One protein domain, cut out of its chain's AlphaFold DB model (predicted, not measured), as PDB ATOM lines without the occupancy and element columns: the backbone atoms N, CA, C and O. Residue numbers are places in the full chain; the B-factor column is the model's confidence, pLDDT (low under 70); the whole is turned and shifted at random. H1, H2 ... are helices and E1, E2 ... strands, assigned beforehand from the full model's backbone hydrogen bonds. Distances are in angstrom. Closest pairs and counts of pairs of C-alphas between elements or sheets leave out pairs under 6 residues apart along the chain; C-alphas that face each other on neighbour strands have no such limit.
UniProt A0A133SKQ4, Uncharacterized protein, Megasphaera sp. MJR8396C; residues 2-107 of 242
ATOM      1  N   ALA A   2      10.458 -31.242  80.319       96.62
ATOM      2  CA  ALA A   2       9.796 -31.875  81.442       96.62
ATOM      3  C   ALA A   2       8.765 -30.916  82.050       96.62
ATOM      4  O   ALA A   2       8.876 -29.693  81.936       96.62
ATOM      5  N   LYS A   3       7.744 -31.493  82.683       98.44
ATOM      6  CA  LYS A   3       6.747 -30.753  83.452       98.44
ATOM      7  C   LYS A   3       6.781 -31.242  84.887       98.44
ATOM      8  O   LYS A   3       6.653 -32.443  85.138       98.44
ATOM      9  N   TYR A   4       6.977 -30.312  85.807       98.69
ATOM     10  CA  TYR A   4       7.092 -30.593  87.228       98.69
ATOM     11  C   TYR A   4       5.949 -29.955  88.000       98.69
ATOM     12  O   TYR A   4       5.522 -28.841  87.699       98.69
ATOM     13  N   TYR A   5       5.526 -30.630  89.060       98.81
ATOM     14  CA  TYR A   5       4.715 -30.031  90.108       98.81
ATOM     15  C   TYR A   5       5.452 -30.101  91.443       98.81
ATOM     16  O   TYR A   5       5.798 -31.181  91.922       98.81
ATOM     17  N   ILE A   6       5.696 -28.943  92.056       98.75
ATOM     18  CA  ILE A   6       6.314 -28.862  93.379       98.75
ATOM     19  C   ILE A   6       5.198 -28.896  94.426       98.75
ATOM     20  O   ILE A   6       4.483 -27.914  94.624       98.75
ATOM     21  N   ALA A   7       5.099 -30.006  95.159       98.00
ATOM     22  CA  ALA A   7       4.079 -30.220  96.191       98.00
ATOM     23  C   ALA A   7       4.204 -29.262  97.392       98.00
ATOM     24  O   ALA A   7       3.259 -29.069  98.157       98.00
ATOM     25  N   SER A   8       5.366 -28.616  97.542       97.44
ATOM     26  CA  SER A   8       5.704 -27.669  98.604       97.44
ATOM     27  C   SER A   8       5.744 -28.304  99.996       97.44
ATOM     28  O   SER A   8       4.731 -28.668 100.595       97.44
ATOM     29  N   CYS A   9       6.949 -28.343 100.566       95.69
ATOM     30  CA  CYS A   9       7.223 -28.979 101.851       95.69
ATOM     31  C   CYS A   9       6.391 -28.417 103.020       95.69
ATOM     32  O   CYS A   9       5.867 -29.188 103.818       95.69
ATOM     33  N   VAL A  10       6.217 -27.091 103.112       96.56
ATOM     34  CA  VAL A  10       5.458 -26.464 104.212       96.56
ATOM     35  C   VAL A  10       3.958 -26.707 104.060       96.56
ATOM     36  O   VAL A  10       3.303 -27.076 105.030       96.56
ATOM     37  N   PHE A  11       3.424 -26.533 102.846       98.00
ATOM     38  CA  PHE A  11       2.009 -26.797 102.576       98.00
ATOM     39  C   PHE A  11       1.663 -28.265 102.830       98.00
ATOM     40  O   PHE A  11       0.721 -28.537 103.561       98.00
ATOM     41  N   THR A  12       2.460 -29.195 102.296       97.88
ATOM     42  CA  THR A  12       2.229 -30.636 102.468       97.88
ATOM     43  C   THR A  12       2.287 -31.030 103.938       97.88
ATOM     44  O   THR A  12       1.415 -31.748 104.401       97.88
ATOM     45  N   ALA A  13       3.246 -30.512 104.712       97.00
ATOM     46  CA  ALA A  13       3.310 -30.822 106.140       97.00
ATOM     47  C   ALA A  13       2.108 -30.274 106.925       97.00
ATOM     48  O   ALA A  13       1.720 -30.853 107.933       97.00
ATOM     49  N   LYS A  14       1.519 -29.156 106.479       96.56
ATOM     50  CA  LYS A  14       0.332 -28.560 107.107       96.56
ATOM     51  C   LYS A  14      -0.970 -29.244 106.673       96.56
ATOM     52  O   LYS A  14      -1.898 -29.329 107.468       96.56
ATOM     53  N   PHE A  15      -1.036 -29.706 105.427       97.31
ATOM     54  CA  PHE A  15      -2.225 -30.282 104.803       97.31
ATOM     55  C   PHE A  15      -1.868 -31.557 104.019       97.31
ATOM     56  O   PHE A  15      -1.933 -31.552 102.786       97.31
ATOM     57  N   PRO A  16      -1.463 -32.642 104.700       97.12
ATOM     58  CA  PRO A  16      -0.921 -33.829 104.043       97.12
ATOM     59  C   PRO A  16      -1.929 -34.471 103.090       97.12
ATOM     60  O   PRO A  16      -1.660 -34.585 101.898       97.12
ATOM     61  N   GLU A  17      -3.122 -34.809 103.573       96.25
ATOM     62  CA  GLU A  17      -4.156 -35.480 102.773       96.25
ATOM     63  C   GLU A  17      -4.578 -34.638 101.563       96.25
ATOM     64  O   GLU A  17      -4.667 -35.141 100.445       96.25
ATOM     65  N   LEU A  18      -4.777 -33.334 101.770       97.38
ATOM     66  CA  LEU A  18      -5.099 -32.392 100.702       97.38
ATOM     67  C   LEU A  18      -3.970 -32.295  99.668       97.38
ATOM     68  O   LEU A  18      -4.238 -32.313  98.471       97.38
ATOM     69  N   SER A  19      -2.711 -32.218 100.109       98.06
ATOM     70  CA  SER A  19      -1.562 -32.201  99.201       98.06
ATOM     71  C   SER A  19      -1.523 -33.464  98.344       98.06
ATOM     72  O   SER A  19      -1.352 -33.363  97.134       98.06
ATOM     73  N   PHE A  20      -1.758 -34.638  98.930       97.44
ATOM     74  CA  PHE A  20      -1.782 -35.898  98.185       97.44
ATOM     75  C   PHE A  20      -2.949 -35.994  97.195       97.44
ATOM     76  O   PHE A  20      -2.751 -36.501  96.095       97.44
ATOM     77  N   ARG A  21      -4.128 -35.433  97.505       97.19
ATOM     78  CA  ARG A  21      -5.224 -35.307  96.520       97.19
ATOM     79  C   ARG A  21      -4.822 -34.452  95.317       97.19
ATOM     80  O   ARG A  21      -5.107 -34.819  94.182       97.19
ATOM     81  N   ILE A  22      -4.131 -33.336  95.557       98.25
ATOM     82  CA  ILE A  22      -3.634 -32.470  94.481       98.25
ATOM     83  C   ILE A  22      -2.575 -33.204  93.653       98.25
ATOM     84  O   ILE A  22      -2.625 -33.167  92.429       98.25
ATOM     85  N   GLN A  23      -1.630 -33.888  94.300       98.31
ATOM     86  CA  GLN A  23      -0.591 -34.658  93.610       98.31
ATOM     87  C   GLN A  23      -1.196 -35.756  92.730       98.31
ATOM     88  O   GLN A  23      -0.818 -35.870  91.567       98.31
ATOM     89  N   ASP A  24      -2.176 -36.499  93.251       97.62
ATOM     90  CA  ASP A  24      -2.891 -37.537  92.508       97.62
ATOM     91  C   ASP A  24      -3.606 -36.966  91.277       97.62
ATOM     92  O   ASP A  24      -3.448 -37.492  90.175       97.62
ATOM     93  N   TYR A  25      -4.320 -35.846  91.440       97.81
ATOM     94  CA  TYR A  25      -4.933 -35.126  90.324       97.81
ATOM     95  C   TYR A  25      -3.891 -34.746  89.271       97.81
ATOM     96  O   TYR A  25      -4.057 -35.066  88.097       97.81
ATOM     97  N   ILE A  26      -2.784 -34.135  89.686       98.44
ATOM     98  CA  ILE A  26      -1.729 -33.686  88.779       98.44
ATOM     99  C   ILE A  26      -1.095 -34.853  88.012       98.44
ATOM    100  O   ILE A  26      -0.919 -34.776  86.792       98.44
ATOM    101  N   GLN A  27      -0.783 -35.949  88.702       97.56
ATOM    102  CA  GLN A  27      -0.178 -37.129  88.089       97.56
ATOM    103  C   GLN A  27      -1.143 -37.819  87.129       97.56
ATOM    104  O   GLN A  27      -0.772 -38.104  85.993       97.56
ATOM    105  N   LYS A  28      -2.390 -38.059  87.545       97.31
ATOM    106  CA  LYS A  28      -3.374 -38.770  86.717       97.31
ATOM    107  C   LYS A  28      -3.859 -37.941  85.536       97.31
ATOM    108  O   LYS A  28      -4.063 -38.493  84.459       97.31
ATOM    109  N   ARG A  29      -4.067 -36.636  85.729       97.38
ATOM    110  CA  ARG A  29      -4.632 -35.759  84.699       97.38
ATOM    111  C   ARG A  29      -3.592 -35.301  83.688       97.38
ATOM    112  O   ARG A  29      -3.897 -35.268  82.498       97.38
ATOM    113  N   PHE A  30      -2.391 -34.956  84.152       97.69
ATOM    114  CA  PHE A  30      -1.381 -34.305  83.317       97.69
ATOM    115  C   PHE A  30      -0.063 -35.074  83.201       97.69
ATOM    116  O   PHE A  30       0.775 -34.709  82.378       97.69
ATOM    117  N   GLY A  31       0.149 -36.124  84.001       97.81
ATOM    118  CA  GLY A  31       1.376 -36.924  83.953       97.81
ATOM    119  C   GLY A  31       2.628 -36.176  84.417       97.81
ATOM    120  O   GLY A  31       3.729 -36.532  84.003       97.81
ATOM    121  N   PHE A  32       2.491 -35.117  85.225       98.38
ATOM    122  CA  PHE A  32       3.648 -34.332  85.671       98.38
ATOM    123  C   PHE A  32       4.482 -35.099  86.697       98.38
ATOM    124  O   PHE A  32       3.963 -35.852  87.526       98.38
ATOM    125  N   THR A  33       5.784 -34.822  86.706       98.38
ATOM    126  CA  THR A  33       6.679 -35.297  87.761       98.38
ATOM    127  C   THR A  33       6.434 -34.489  89.031       98.38
ATOM    128  O   THR A  33       6.699 -33.286  89.077       98.38
ATOM    129  N   VAL A  34       5.951 -35.145  90.084       98.62
ATOM    130  CA  VAL A  34       5.765 -34.521  91.398       98.62
ATOM    131  C   VAL A  34       7.073 -34.555  92.179       98.62
ATOM    132  O   VAL A  34       7.713 -35.599  92.280       98.62
ATOM    133  N   VAL A  35       7.457 -33.416  92.757       98.56
ATOM    134  CA  VAL A  35       8.647 -33.282  93.612       98.56
ATOM    135  C   VAL A  35       8.300 -32.597  94.932       98.56
ATOM    136  O   VAL A  35       7.370 -31.791  95.018       98.56
ATOM    137  N   ARG A  36       9.060 -32.895  95.989       97.50
ATOM    138  CA  ARG A  36       8.758 -32.441  97.357       97.50
ATOM    139  C   ARG A  36       9.008 -30.947  97.560       97.50
ATOM    140  O   ARG A  36       8.206 -30.246  98.186       97.50
ATOM    141  N   CYS A  37      10.147 -30.451  97.084       96.75
ATOM    142  CA  CYS A  37      10.618 -29.096  97.339       96.75
ATOM    143  C   CYS A  37      11.137 -28.413  96.066       96.75
ATOM    144  O   CYS A  37      11.486 -29.052  95.083       96.75
ATOM    145  N   CYS A  38      11.200 -27.083  96.124       96.69
ATOM    146  CA  CYS A  38      11.852 -26.238  95.120       96.69
ATOM    147  C   CYS A  38      13.372 -26.162  95.298       96.69
ATOM    148  O   CYS A  38      14.058 -25.656  94.422       96.69
ATOM    149  N   VAL A  39      13.892 -26.591  96.452       96.19
ATOM    150  CA  VAL A  39      15.320 -26.541  96.774       96.19
ATOM    151  C   VAL A  39      15.763 -27.948  97.161       96.19
ATOM    152  O   VAL A  39      15.166 -28.516  98.087       96.19
ATOM    153  N   PRO A  40      16.804 -28.499  96.517       95.62
ATOM    154  CA  PRO A  40      17.281 -29.844  96.803       95.62
ATOM    155  C   PRO A  40      17.758 -29.971  98.251       95.62
ATOM    156  O   PRO A  40      18.315 -29.035  98.832       95.62
ATOM    157  N   LYS A  41      17.537 -31.149  98.840       94.69
ATOM    158  CA  LYS A  41      17.966 -31.539 100.195       94.69
ATOM    159  C   LYS A  41      17.490 -30.608 101.316       94.69
ATOM    160  O   LYS A  41      18.052 -30.603 102.411       94.69
ATOM    161  N   TYR A  42      16.442 -29.816 101.087       94.56
ATOM    162  CA  TYR A  42      15.960 -28.867 102.084       94.56
ATOM    163  C   TYR A  42      15.159 -29.557 103.190       94.56
ATOM    164  O   TYR A  42      13.984 -29.873 103.008       94.56
ATOM    165  N   LYS A  43      15.783 -29.714 104.367       94.69
ATOM    166  CA  LYS A  43      15.119 -30.148 105.610       94.69
ATOM    167  C   LYS A  43      14.252 -31.405 105.431       94.69
ATOM    168  O   LYS A  43      13.145 -31.478 105.959       94.69
ATOM    169  N   LEU A  44      14.734 -32.372 104.647       93.94
ATOM    170  CA  LEU A  44      13.936 -33.534 104.240       93.94
ATOM    171  C   LEU A  44      13.386 -34.287 105.450       93.94
ATOM    172  O   LEU A  44      12.173 -34.477 105.540       93.94
ATOM    173  N   LYS A  45      14.267 -34.587 106.413       94.94
ATOM    174  CA  LYS A  45      13.907 -35.288 107.642       94.94
ATOM    175  C   LYS A  45      12.921 -34.490 108.502       94.94
ATOM    176  O   LYS A  45      11.879 -35.023 108.859       94.94
ATOM    177  N   ASP A  46      13.166 -33.191 108.714       96.31
ATOM    178  CA  ASP A  46      12.252 -32.324 109.477       96.31
ATOM    179  C   ASP A  46      10.822 -32.322 108.909       96.31
ATOM    180  O   ASP A  46       9.857 -32.193 109.660       96.31
ATOM    181  N   PHE A  47      10.668 -32.379 107.579       96.00
ATOM    182  CA  PHE A  47       9.349 -32.397 106.945       96.00
ATOM    183  C   PHE A  47       8.747 -33.799 106.856       96.00
ATOM    184  O   PHE A  47       7.529 -33.903 106.910       96.00
ATOM    185  N   GLU A  48       9.553 -34.856 106.746       95.19
ATOM    186  CA  GLU A  48       9.085 -36.246 106.875       95.19
ATOM    187  C   GLU A  48       8.521 -36.523 108.266       95.19
ATOM    188  O   GLU A  48       7.438 -37.089 108.387       95.19
ATOM    189  N   ASP A  49       9.211 -36.066 109.312       95.94
ATOM    190  CA  ASP A  49       8.808 -36.298 110.702       95.94
ATOM    191  C   ASP A  49       7.520 -35.548 111.072       95.94
ATOM    192  O   ASP A  49       6.808 -35.943 111.990       95.94
ATOM    193  N   LYS A  50       7.177 -34.497 110.316       96.44
ATOM    194  CA  LYS A  50       5.897 -33.783 110.438       96.44
ATOM    195  C   LYS A  50       4.730 -34.487 109.747       96.44
ATOM    196  O   LYS A  50       3.590 -34.093 109.977       96.44
ATOM    197  N   MET A  51       4.983 -35.480 108.893       96.88
ATOM    198  CA  MET A  51       3.909 -36.203 108.210       96.88
ATOM    199  C   MET A  51       3.244 -37.215 109.149       96.88
ATOM    200  O   MET A  51       3.946 -37.830 109.962       96.88
ATOM    201  N   PRO A  52       1.927 -37.461 109.004       95.81
ATOM    202  CA  PRO A  52       1.235 -38.543 109.700       95.81
ATOM    203  C   PRO A  52       1.912 -39.897 109.467       95.81
ATOM    204  O   PRO A  52       2.378 -40.176 108.363       95.81
ATOM    205  N   GLU A  53       1.966 -40.740 110.499       94.62
ATOM    206  CA  GLU A  53       2.512 -42.095 110.375       94.62
ATOM    207  C   GLU A  53       1.744 -42.940 109.352       94.62
ATOM    208  O   GLU A  53       0.552 -42.747 109.122       94.62
ATOM    209  N   GLY A  54       2.442 -43.899 108.743       94.88
ATOM    210  CA  GLY A  54       1.872 -44.807 107.751       94.88
ATOM    211  C   GLY A  54       2.116 -44.364 106.311       94.88
ATOM    212  O   GLY A  54       3.190 -43.862 105.969       94.88
ATOM    213  N   GLN A  55       1.120 -44.607 105.455       94.88
ATOM    214  CA  GLN A  55       1.272 -44.554 104.000       94.88
ATOM    215  C   GLN A  55       1.686 -43.166 103.494       94.88
ATOM    216  O   GLN A  55       2.633 -43.064 102.725       94.88
ATOM    217  N   ILE A  56       1.064 -42.095 104.001       94.31
ATOM    218  CA  ILE A  56       1.371 -40.713 103.594       94.31
ATOM    219  C   ILE A  56       2.849 -40.368 103.824       94.31
ATOM    220  O   ILE A  56       3.492 -39.802 102.941       94.31
ATOM    221  N   ARG A  57       3.415 -40.707 104.993       96.62
ATOM    222  CA  ARG A  57       4.839 -40.454 105.276       96.62
ATOM    223  C   ARG A  57       5.743 -41.270 104.356       96.62
ATOM    224  O   ARG A  57       6.732 -40.727 103.870       96.62
ATOM    225  N   SER A  58       5.409 -42.541 104.118       96.62
ATOM    226  CA  SER A  58       6.160 -43.417 103.210       96.62
ATOM    227  C   SER A  58       6.165 -42.863 101.784       96.62
ATOM    228  O   SER A  58       7.227 -42.658 101.199       96.62
ATOM    229  N   ASP A  59       4.991 -42.523 101.252       96.75
ATOM    230  CA  ASP A  59       4.858 -41.978  99.902       96.75
ATOM    231  C   ASP A  59       5.576 -40.636  99.771       96.75
ATOM    232  O   ASP A  59       6.290 -40.408  98.797       96.75
ATOM    233  N   TRP A  60       5.471 -39.772 100.785       97.31
ATOM    234  CA  TRP A  60       6.186 -38.500 100.804       97.31
ATOM    235  C   TRP A  60       7.703 -38.692 100.782       97.31
ATOM    236  O   TRP A  60       8.394 -37.951 100.089       97.31
ATOM    237  N   ALA A  61       8.230 -39.671 101.519       96.12
ATOM    238  CA  ALA A  61       9.659 -39.975 101.534       96.12
ATOM    239  C   ALA A  61      10.155 -40.548 100.193       96.12
ATOM    240  O   ALA A  61      11.304 -40.306  99.828       96.12
ATOM    241  N   ASN A  62       9.289 -41.250  99.454       96.62
ATOM    242  CA  ASN A  62       9.609 -41.863  98.161       96.62
ATOM    243  C   ASN A  62       9.562 -40.887  96.975       96.62
ATOM    244  O   ASN A  62      10.093 -41.198  95.909       96.62
ATOM    245  N   LEU A  63       8.942 -39.714  97.131       97.44
ATOM    246  CA  LEU A  63       8.973 -38.678  96.098       97.44
ATOM    247  C   LEU A  63      10.393 -38.112  95.922       97.44
ATOM    248  O   LEU A  63      11.102 -37.916  96.916       97.44
ATOM    249  N   PRO A  64      10.781 -37.732  94.690       97.81
ATOM    250  CA  PRO A  64      11.998 -36.960  94.466       97.81
ATOM    251  C   PRO A  64      12.020 -35.700  95.342       97.81
ATOM    252  O   PRO A  64      11.027 -34.972  95.450       97.81
ATOM    253  N   ASP A  65      13.159 -35.422  95.974       97.06
ATOM    254  CA  ASP A  65      13.297 -34.297  96.899       97.06
ATOM    255  C   ASP A  65      13.169 -32.934  96.202       97.06
ATOM    256  O   ASP A  65      12.564 -32.011  96.753       97.06
ATOM    257  N   SER A  66      13.684 -32.832  94.978       98.00
ATOM    258  CA  SER A  66      13.563 -31.685  94.077       98.00
ATOM    259  C   SER A  66      13.632 -32.137  92.614       98.00
ATOM    260  O   SER A  66      14.024 -33.263  92.313       98.00
ATOM    261  N   GLY A  67      13.261 -31.246  91.692       95.38
ATOM    262  CA  GLY A  67      13.543 -31.409  90.265       95.38
ATOM    263  C   GLY A  67      14.971 -30.982  89.914       95.38
ATOM    264  O   GLY A  67      15.608 -30.244  90.669       95.38
ATOM    265  N   THR A  68      15.459 -31.435  88.757       94.50
ATOM    266  CA  THR A  68      16.726 -30.976  88.157       94.50
ATOM    267  C   THR A  68      16.589 -29.661  87.394       94.50
ATOM    268  O   THR A  68      17.611 -29.041  87.138       94.50
ATOM    269  N   PHE A  69      15.357 -29.268  87.043       96.56
ATOM    270  CA  PHE A  69      14.944 -28.003  86.414       96.56
ATOM    271  C   PHE A  69      15.911 -27.462  85.345       96.56
ATOM    272  O   PHE A  69      16.878 -26.762  85.644       96.56
ATOM    273  N   SER A  70      15.632 -27.781  84.082       96.94
ATOM    274  CA  SER A  70      16.391 -27.308  82.919       96.94
ATOM    275  C   SER A  70      15.655 -26.204  82.159       96.94
ATOM    276  O   SER A  70      14.450 -26.006  82.322       96.94
ATOM    277  N   ASP A  71      16.385 -25.492  81.302       97.81
ATOM    278  CA  ASP A  71      15.813 -24.439  80.466       97.81
ATOM    279  C   ASP A  71      14.625 -24.954  79.649       97.81
ATOM    280  O   ASP A  71      14.678 -26.010  79.023       97.81
ATOM    281  N   GLY A  72      13.547 -24.175  79.686       97.44
ATOM    282  CA  GLY A  72      12.255 -24.398  79.059       97.44
ATOM    283  C   GLY A  72      11.374 -25.475  79.707       97.44
ATOM    284  O   GLY A  72      10.269 -25.694  79.204       97.44
ATOM    285  N   ASP A  73      11.818 -26.141  80.780       98.50
ATOM    286  CA  ASP A  73      10.922 -26.969  81.593       98.50
ATOM    287  C   ASP A  73       9.795 -26.104  82.169       98.50
ATOM    288  O   ASP A  73       9.991 -24.926  82.482       98.50
ATOM    289  N   GLU A  74       8.610 -26.691  82.327       98.62
ATOM    290  CA  GLU A  74       7.485 -26.021  82.980       98.62
ATOM    291  C   GLU A  74       7.379 -26.484  84.438       98.62
ATOM    292  O   GLU A  74       7.385 -27.685  84.727       98.62
ATOM    293  N   VAL A  75       7.265 -25.538  85.365       98.69
ATOM    294  CA  VAL A  75       7.233 -25.803  86.804       98.69
ATOM    295  C   VAL A  75       5.983 -25.185  87.407       98.69
ATOM    296  O   VAL A  75       5.812 -23.970  87.408       98.69
ATOM    297  N   TYR A  76       5.127 -26.031  87.968       98.75
ATOM    298  CA  TYR A  76       3.867 -25.638  88.583       98.75
ATOM    299  C   TYR A  76       3.950 -25.774  90.099       98.75
ATOM    300  O   TYR A  76       4.527 -26.730  90.626       98.75
ATOM    301  N   SER A  77       3.349 -24.839  90.829       98.62
ATOM    302  CA  SER A  77       3.194 -24.972  92.278       98.62
ATOM    303  C   SER A  77       2.124 -24.041  92.835       98.62
ATOM    304  O   SER A  77       1.947 -22.919  92.368       98.62
ATOM    305  N   LEU A  78       1.441 -24.498  93.889       98.25
ATOM    306  CA  LEU A  78       0.526 -23.665  94.684       98.25
ATOM    307  C   LEU A  78       1.269 -22.722  95.643       98.25
ATOM    308  O   LEU A  78       0.707 -21.775  96.184       98.25
ATOM    309  N   CYS A  79       2.540 -23.005  95.935       98.50
ATOM    310  CA  CYS A  79       3.329 -22.236  96.881       98.50
ATOM    311  C   CYS A  79       4.061 -21.095  96.178       98.50
ATOM    312  O   CYS A  79       5.084 -21.299  95.524       98.50
ATOM    313  N   HIS A  80       3.609 -19.867  96.423       98.50
ATOM    314  CA  HIS A  80       4.245 -18.657  95.895       98.50
ATOM    315  C   HIS A  80       5.732 -18.544  96.241       98.50
ATOM    316  O   HIS A  80       6.524 -18.076  95.431       98.50
ATOM    317  N   ASN A  81       6.140 -19.003  97.432       98.25
ATOM    318  CA  ASN A  81       7.554 -19.005  97.795       98.25
ATOM    319  C   ASN A  81       8.370 -19.932  96.889       98.25
ATOM    320  O   ASN A  81       9.488 -19.584  96.533       98.25
ATOM    321  N   CYS A  82       7.828 -21.099  96.534       98.56
ATOM    322  CA  CYS A  82       8.481 -22.011  95.599       98.56
ATOM    323  C   CYS A  82       8.589 -21.376  94.212       98.56
ATOM    324  O   CYS A  82       9.678 -21.393  93.652       98.56
ATOM    325  N   ASN A  83       7.525 -20.736  93.724       98.44
ATOM    326  CA  ASN A  83       7.525 -20.087  92.412       98.44
ATOM    327  C   ASN A  83       8.577 -18.965  92.337       98.44
ATOM    328  O   ASN A  83       9.377 -18.946  91.408       98.44
ATOM    329  N   ASN A  84       8.661 -18.100  93.357       98.44
ATOM    330  CA  ASN A  84       9.668 -17.027  93.407       98.44
ATOM    331  C   ASN A  84      11.099 -17.575  93.425       98.44
ATOM    332  O   ASN A  84      11.974 -17.034  92.761       98.44
ATOM    333  N   LEU A  85      11.336 -18.659  94.173       98.44
ATOM    334  CA  LEU A  85      12.650 -19.295  94.215       98.44
ATOM    335  C   LEU A  85      13.024 -19.910  92.865       98.44
ATOM    336  O   LEU A  85      14.144 -19.710  92.415       98.44
ATOM    337  N   ILE A  86      12.112 -20.631  92.208       98.38
ATOM    338  CA  ILE A  86      12.398 -21.235  90.899       98.38
ATOM    339  C   ILE A  86      12.631 -20.157  89.836       98.38
ATOM    340  O   ILE A  86      13.597 -20.273  89.092       98.38
ATOM    341  N   ASN A  87      11.831 -19.087  89.822       97.19
ATOM    342  CA  ASN A  87      11.997 -17.977  88.877       97.19
ATOM    343  C   ASN A  87      13.398 -17.350  88.923       97.19
ATOM    344  O   ASN A  87      13.938 -16.985  87.884       97.19
ATOM    345  N   GLU A  88      13.991 -17.213  90.112       98.12
ATOM    346  CA  GLU A  88      15.320 -16.605  90.247       98.12
ATOM    347  C   GLU A  88      16.468 -17.621  90.161       98.12
ATOM    348  O   GLU A  88      17.502 -17.311  89.572       98.12
ATOM    349  N   MET A  89      16.302 -18.836  90.698       97.56
ATOM    350  CA  MET A  89      17.336 -19.880  90.623       97.56
ATOM    351  C   MET A  89      17.455 -20.495  89.223       97.56
ATOM    352  O   MET A  89      18.547 -20.892  88.823       97.56
ATOM    353  N   HIS A  90      16.341 -20.587  88.493       97.25
ATOM    354  CA  HIS A  90      16.232 -21.252  87.193       97.25
ATOM    355  C   HIS A  90      15.473 -20.366  86.187       97.25
ATOM    356  O   HIS A  90      14.386 -20.738  85.737       97.25
ATOM    357  N   PRO A  91      16.026 -19.202  85.796       96.19
ATOM    358  CA  PRO A  91      15.325 -18.220  84.961       96.19
ATOM    359  C   PRO A  91      14.970 -18.721  83.551       96.19
ATOM    360  O   PRO A  91      14.154 -18.101  82.877       96.19
ATOM    361  N   GLY A  92      15.570 -19.824  83.091       97.06
ATOM    362  CA  GLY A  92      15.198 -20.472  81.835       97.06
ATOM    363  C   GLY A  92      13.924 -21.321  81.919       97.06
ATOM    364  O   GLY A  92      13.394 -21.704  80.878       97.06
ATOM    365  N   THR A  93      13.416 -21.625  83.116       98.06
ATOM    366  CA  THR A  93      12.160 -22.376  83.297       98.06
ATOM    367  C   THR A  93      10.932 -21.492  83.093       98.06
ATOM    368  O   THR A  93      10.984 -20.271  83.230       98.06
ATOM    369  N   LYS A  94       9.796 -22.116  82.784       98.12
ATOM    370  CA  LYS A  94       8.484 -21.464  82.755       98.12
ATOM    371  C   LYS A  94       7.736 -21.805  84.036       98.12
ATOM    372  O   LYS A  94       7.335 -22.951  84.231       98.12
ATOM    373  N   VAL A  95       7.583 -20.832  84.926       98.19
ATOM    374  CA  VAL A  95       6.959 -21.048  86.236       98.19
ATOM    375  C   VAL A  95       5.507 -20.595  86.213       98.19
ATOM    376  O   VAL A  95       5.216 -19.461  85.848       98.19
ATOM    377  N   HIS A  96       4.622 -21.471  86.673       98.31
ATOM    378  CA  HIS A  96       3.178 -21.279  86.661       98.31
ATOM    379  C   HIS A  96       2.570 -21.583  88.033       98.31
ATOM    380  O   HIS A  96       3.092 -22.376  88.829       98.31
ATOM    381  N   SER A  97       1.432 -20.967  88.325       98.50
ATOM    382  CA  SER A  97       0.611 -21.360  89.462       98.50
ATOM    383  C   SER A  97      -0.149 -22.656  89.185       98.50
ATOM    384  O   SER A  97      -0.532 -22.956  88.055       98.50
ATOM    385  N   LEU A  98      -0.447 -23.408  90.249       98.69
ATOM    386  CA  LEU A  98      -1.436 -24.486  90.185       98.69
ATOM    387  C   LEU A  98      -2.807 -23.971  89.706       98.69
ATOM    388  O   LEU A  98      -3.533 -24.702  89.041       98.69
ATOM    389  N   TRP A  99      -3.164 -22.729  90.037       98.81
ATOM    390  CA  TRP A  99      -4.485 -22.179  89.722       98.81
ATOM    391  C   TRP A  99      -4.678 -21.975  88.225       98.81
ATOM    392  O   TRP A  99      -5.738 -22.313  87.718       98.81
ATOM    393  N   GLU A 100      -3.641 -21.526  87.512       98.69
ATOM    394  CA  GLU A 100      -3.649 -21.421  86.045       98.69
ATOM    395  C   GLU A 100      -3.911 -22.785  85.391       98.69
ATOM    396  O   GLU A 100      -4.682 -22.892  84.441       98.69
ATOM    397  N   LEU A 101      -3.305 -23.845  85.937       98.19
ATOM    398  CA  LEU A 101      -3.457 -25.200  85.414       98.19
ATOM    399  C   LEU A 101      -4.873 -25.755  85.625       98.19
ATOM    400  O   LEU A 101      -5.425 -26.357  84.711       98.19
ATOM    401  N   ILE A 102      -5.452 -25.559  86.816       98.31
ATOM    402  CA  ILE A 102      -6.818 -26.018  87.119       98.31
ATOM    403  C   ILE A 102      -7.843 -25.193  86.336       98.31
ATOM    404  O   ILE A 102      -8.799 -25.751  85.806       98.31
ATOM    405  N   ASP A 103      -7.650 -23.876  86.232       98.56
ATOM    406  CA  ASP A 103      -8.573 -22.996  85.511       98.56
ATOM    407  C   ASP A 103      -8.660 -23.331  84.015       98.56
ATOM    408  O   ASP A 103      -9.728 -23.190  83.417       98.56
ATOM    409  N   GLY A 104      -7.561 -23.820  83.434       97.69
ATOM    410  CA  GLY A 104      -7.501 -24.301  82.054       97.69
ATOM    411  C   GLY A 104      -7.983 -25.740  81.831       97.69
ATOM    412  O   GLY A 104      -7.966 -26.199  80.689       97.69
ATOM    413  N   ASP A 105      -8.387 -26.477  82.871       97.44
ATOM    414  CA  ASP A 105      -8.884 -27.851  82.743       97.44
ATOM    415  C   ASP A 105     -10.413 -27.914  82.805       97.44
ATOM    416  O   ASP A 105     -11.002 -28.108  83.867       97.44
ATOM    417  N   ASP A 106     -11.061 -27.862  81.640       94.06
ATOM    418  CA  ASP A 106     -12.526 -27.958  81.510       94.06
ATOM    419  C   ASP A 106     -13.121 -29.267  82.064       94.06
ATOM    420  O   ASP A 106     -14.330 -29.373  82.267       94.06
ATOM    421  N   SER A 107     -12.293 -30.292  82.295       93.44
ATOM    422  CA  SER A 107     -12.746 -31.560  82.877       93.44
ATOM    423  C   SER A 107     -12.718 -31.580  84.407       93.44
ATOM    424  O   SER A 107     -13.269 -32.508  85.012       93.44
TER     425      SER A 107
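This is residues 2 to 107 of the 242 residues of an uncharacterized protein of Megasphaera sp. MJR8396C (UniProt A0A133SKQ4). A twisted parallel sheet of four short strands has H2 covering one face at E2 and E1, and H5 covering the other face at E3 and E4. Past the last residues of the strands, the short helices H1, H3 and H4 make a small cluster, with H3 packed on both H1 and H4, while H6 follows E4 directly. The printed part has 106 residues, with six named helices and four named strands in the order E1 H1 H2 E2 H3 H4 E3 H5 E4 H6; the sheet's order is E2 E1 E3 E4, all parallel, and the class of the domain is mixed, helices and strands. The whole is compact, with a radius of gyration of the C-alphas of 13.1 A and spans of 36 by 33 by 20 A.

E1, residues 3 to 6, is an inner strand; its parallel neighbour E2, residues 33 to 35, has N 35 2.9 A from O 5, within hydrogen-bond range. H1, residues 9 to 14, and H2, residues 16 to 30, touch only at the corner, closest at the C-alphas of Thr 12 and Ser 19, 5.2 A apart. H2 is on the sheet at a height of 9.9 A, over E2 and E1 and along the strands. H3, residues 44 to 48, touches H1, with the C-alphas of Ala 13 and Phe 47 closest at 6.3 A. H4, residues 55 to 62, only just touches H3, with 3 pairs of C-alphas within 8 A, the closest those of Glu 48 and Arg 57 at 6.2 A. E3, residues 74 to 77, is the parallel neighbour of E1, with N 6 and O 76 within hydrogen-bond range at 2.9 A. H5, residues 80 to 89, is on the face opposite to H2 at a height of 8.6 A, over E3 and E4, residues 94 to 97. E3 and E4 are parallel, with N 75 and O 94 2.8 A apart, within hydrogen-bond range. E1, H1 H2, E2 and E3, H5, E4 are strand-helix-strand units, parallel neighbour strands joined through helices, each with a right-handed crossover. H6, residues 98 to 103, is on the sheet, and the C-alphas of Ser 77 and Leu 98 are 5.1 A apart, the closest of E3 and H6. In each of the six helices every O i to N i+4 pair is within hydrogen-bond range.

E1 begins at C-alpha 3, (6.747, -30.753, 83.452), and measures 10.1 A. H2 is 20.7 A long and ends at C-alpha 30, (-1.381, -34.305, 83.317). H4 measures 10.5 A, H5 14.2 A, and E3 and E4 10.3 A each. H6 ends at C-alpha 103, (-8.573, -22.996, 85.511).

The C-alphas of Glu 53 and Gly 92, the two farthest apart, are 38.0 A apart. The printed part has no cut, and the link from H4 to E3, 11 residues, is long. The mean pLDDT of the printed part is 97.2, and no printed residue is under 70.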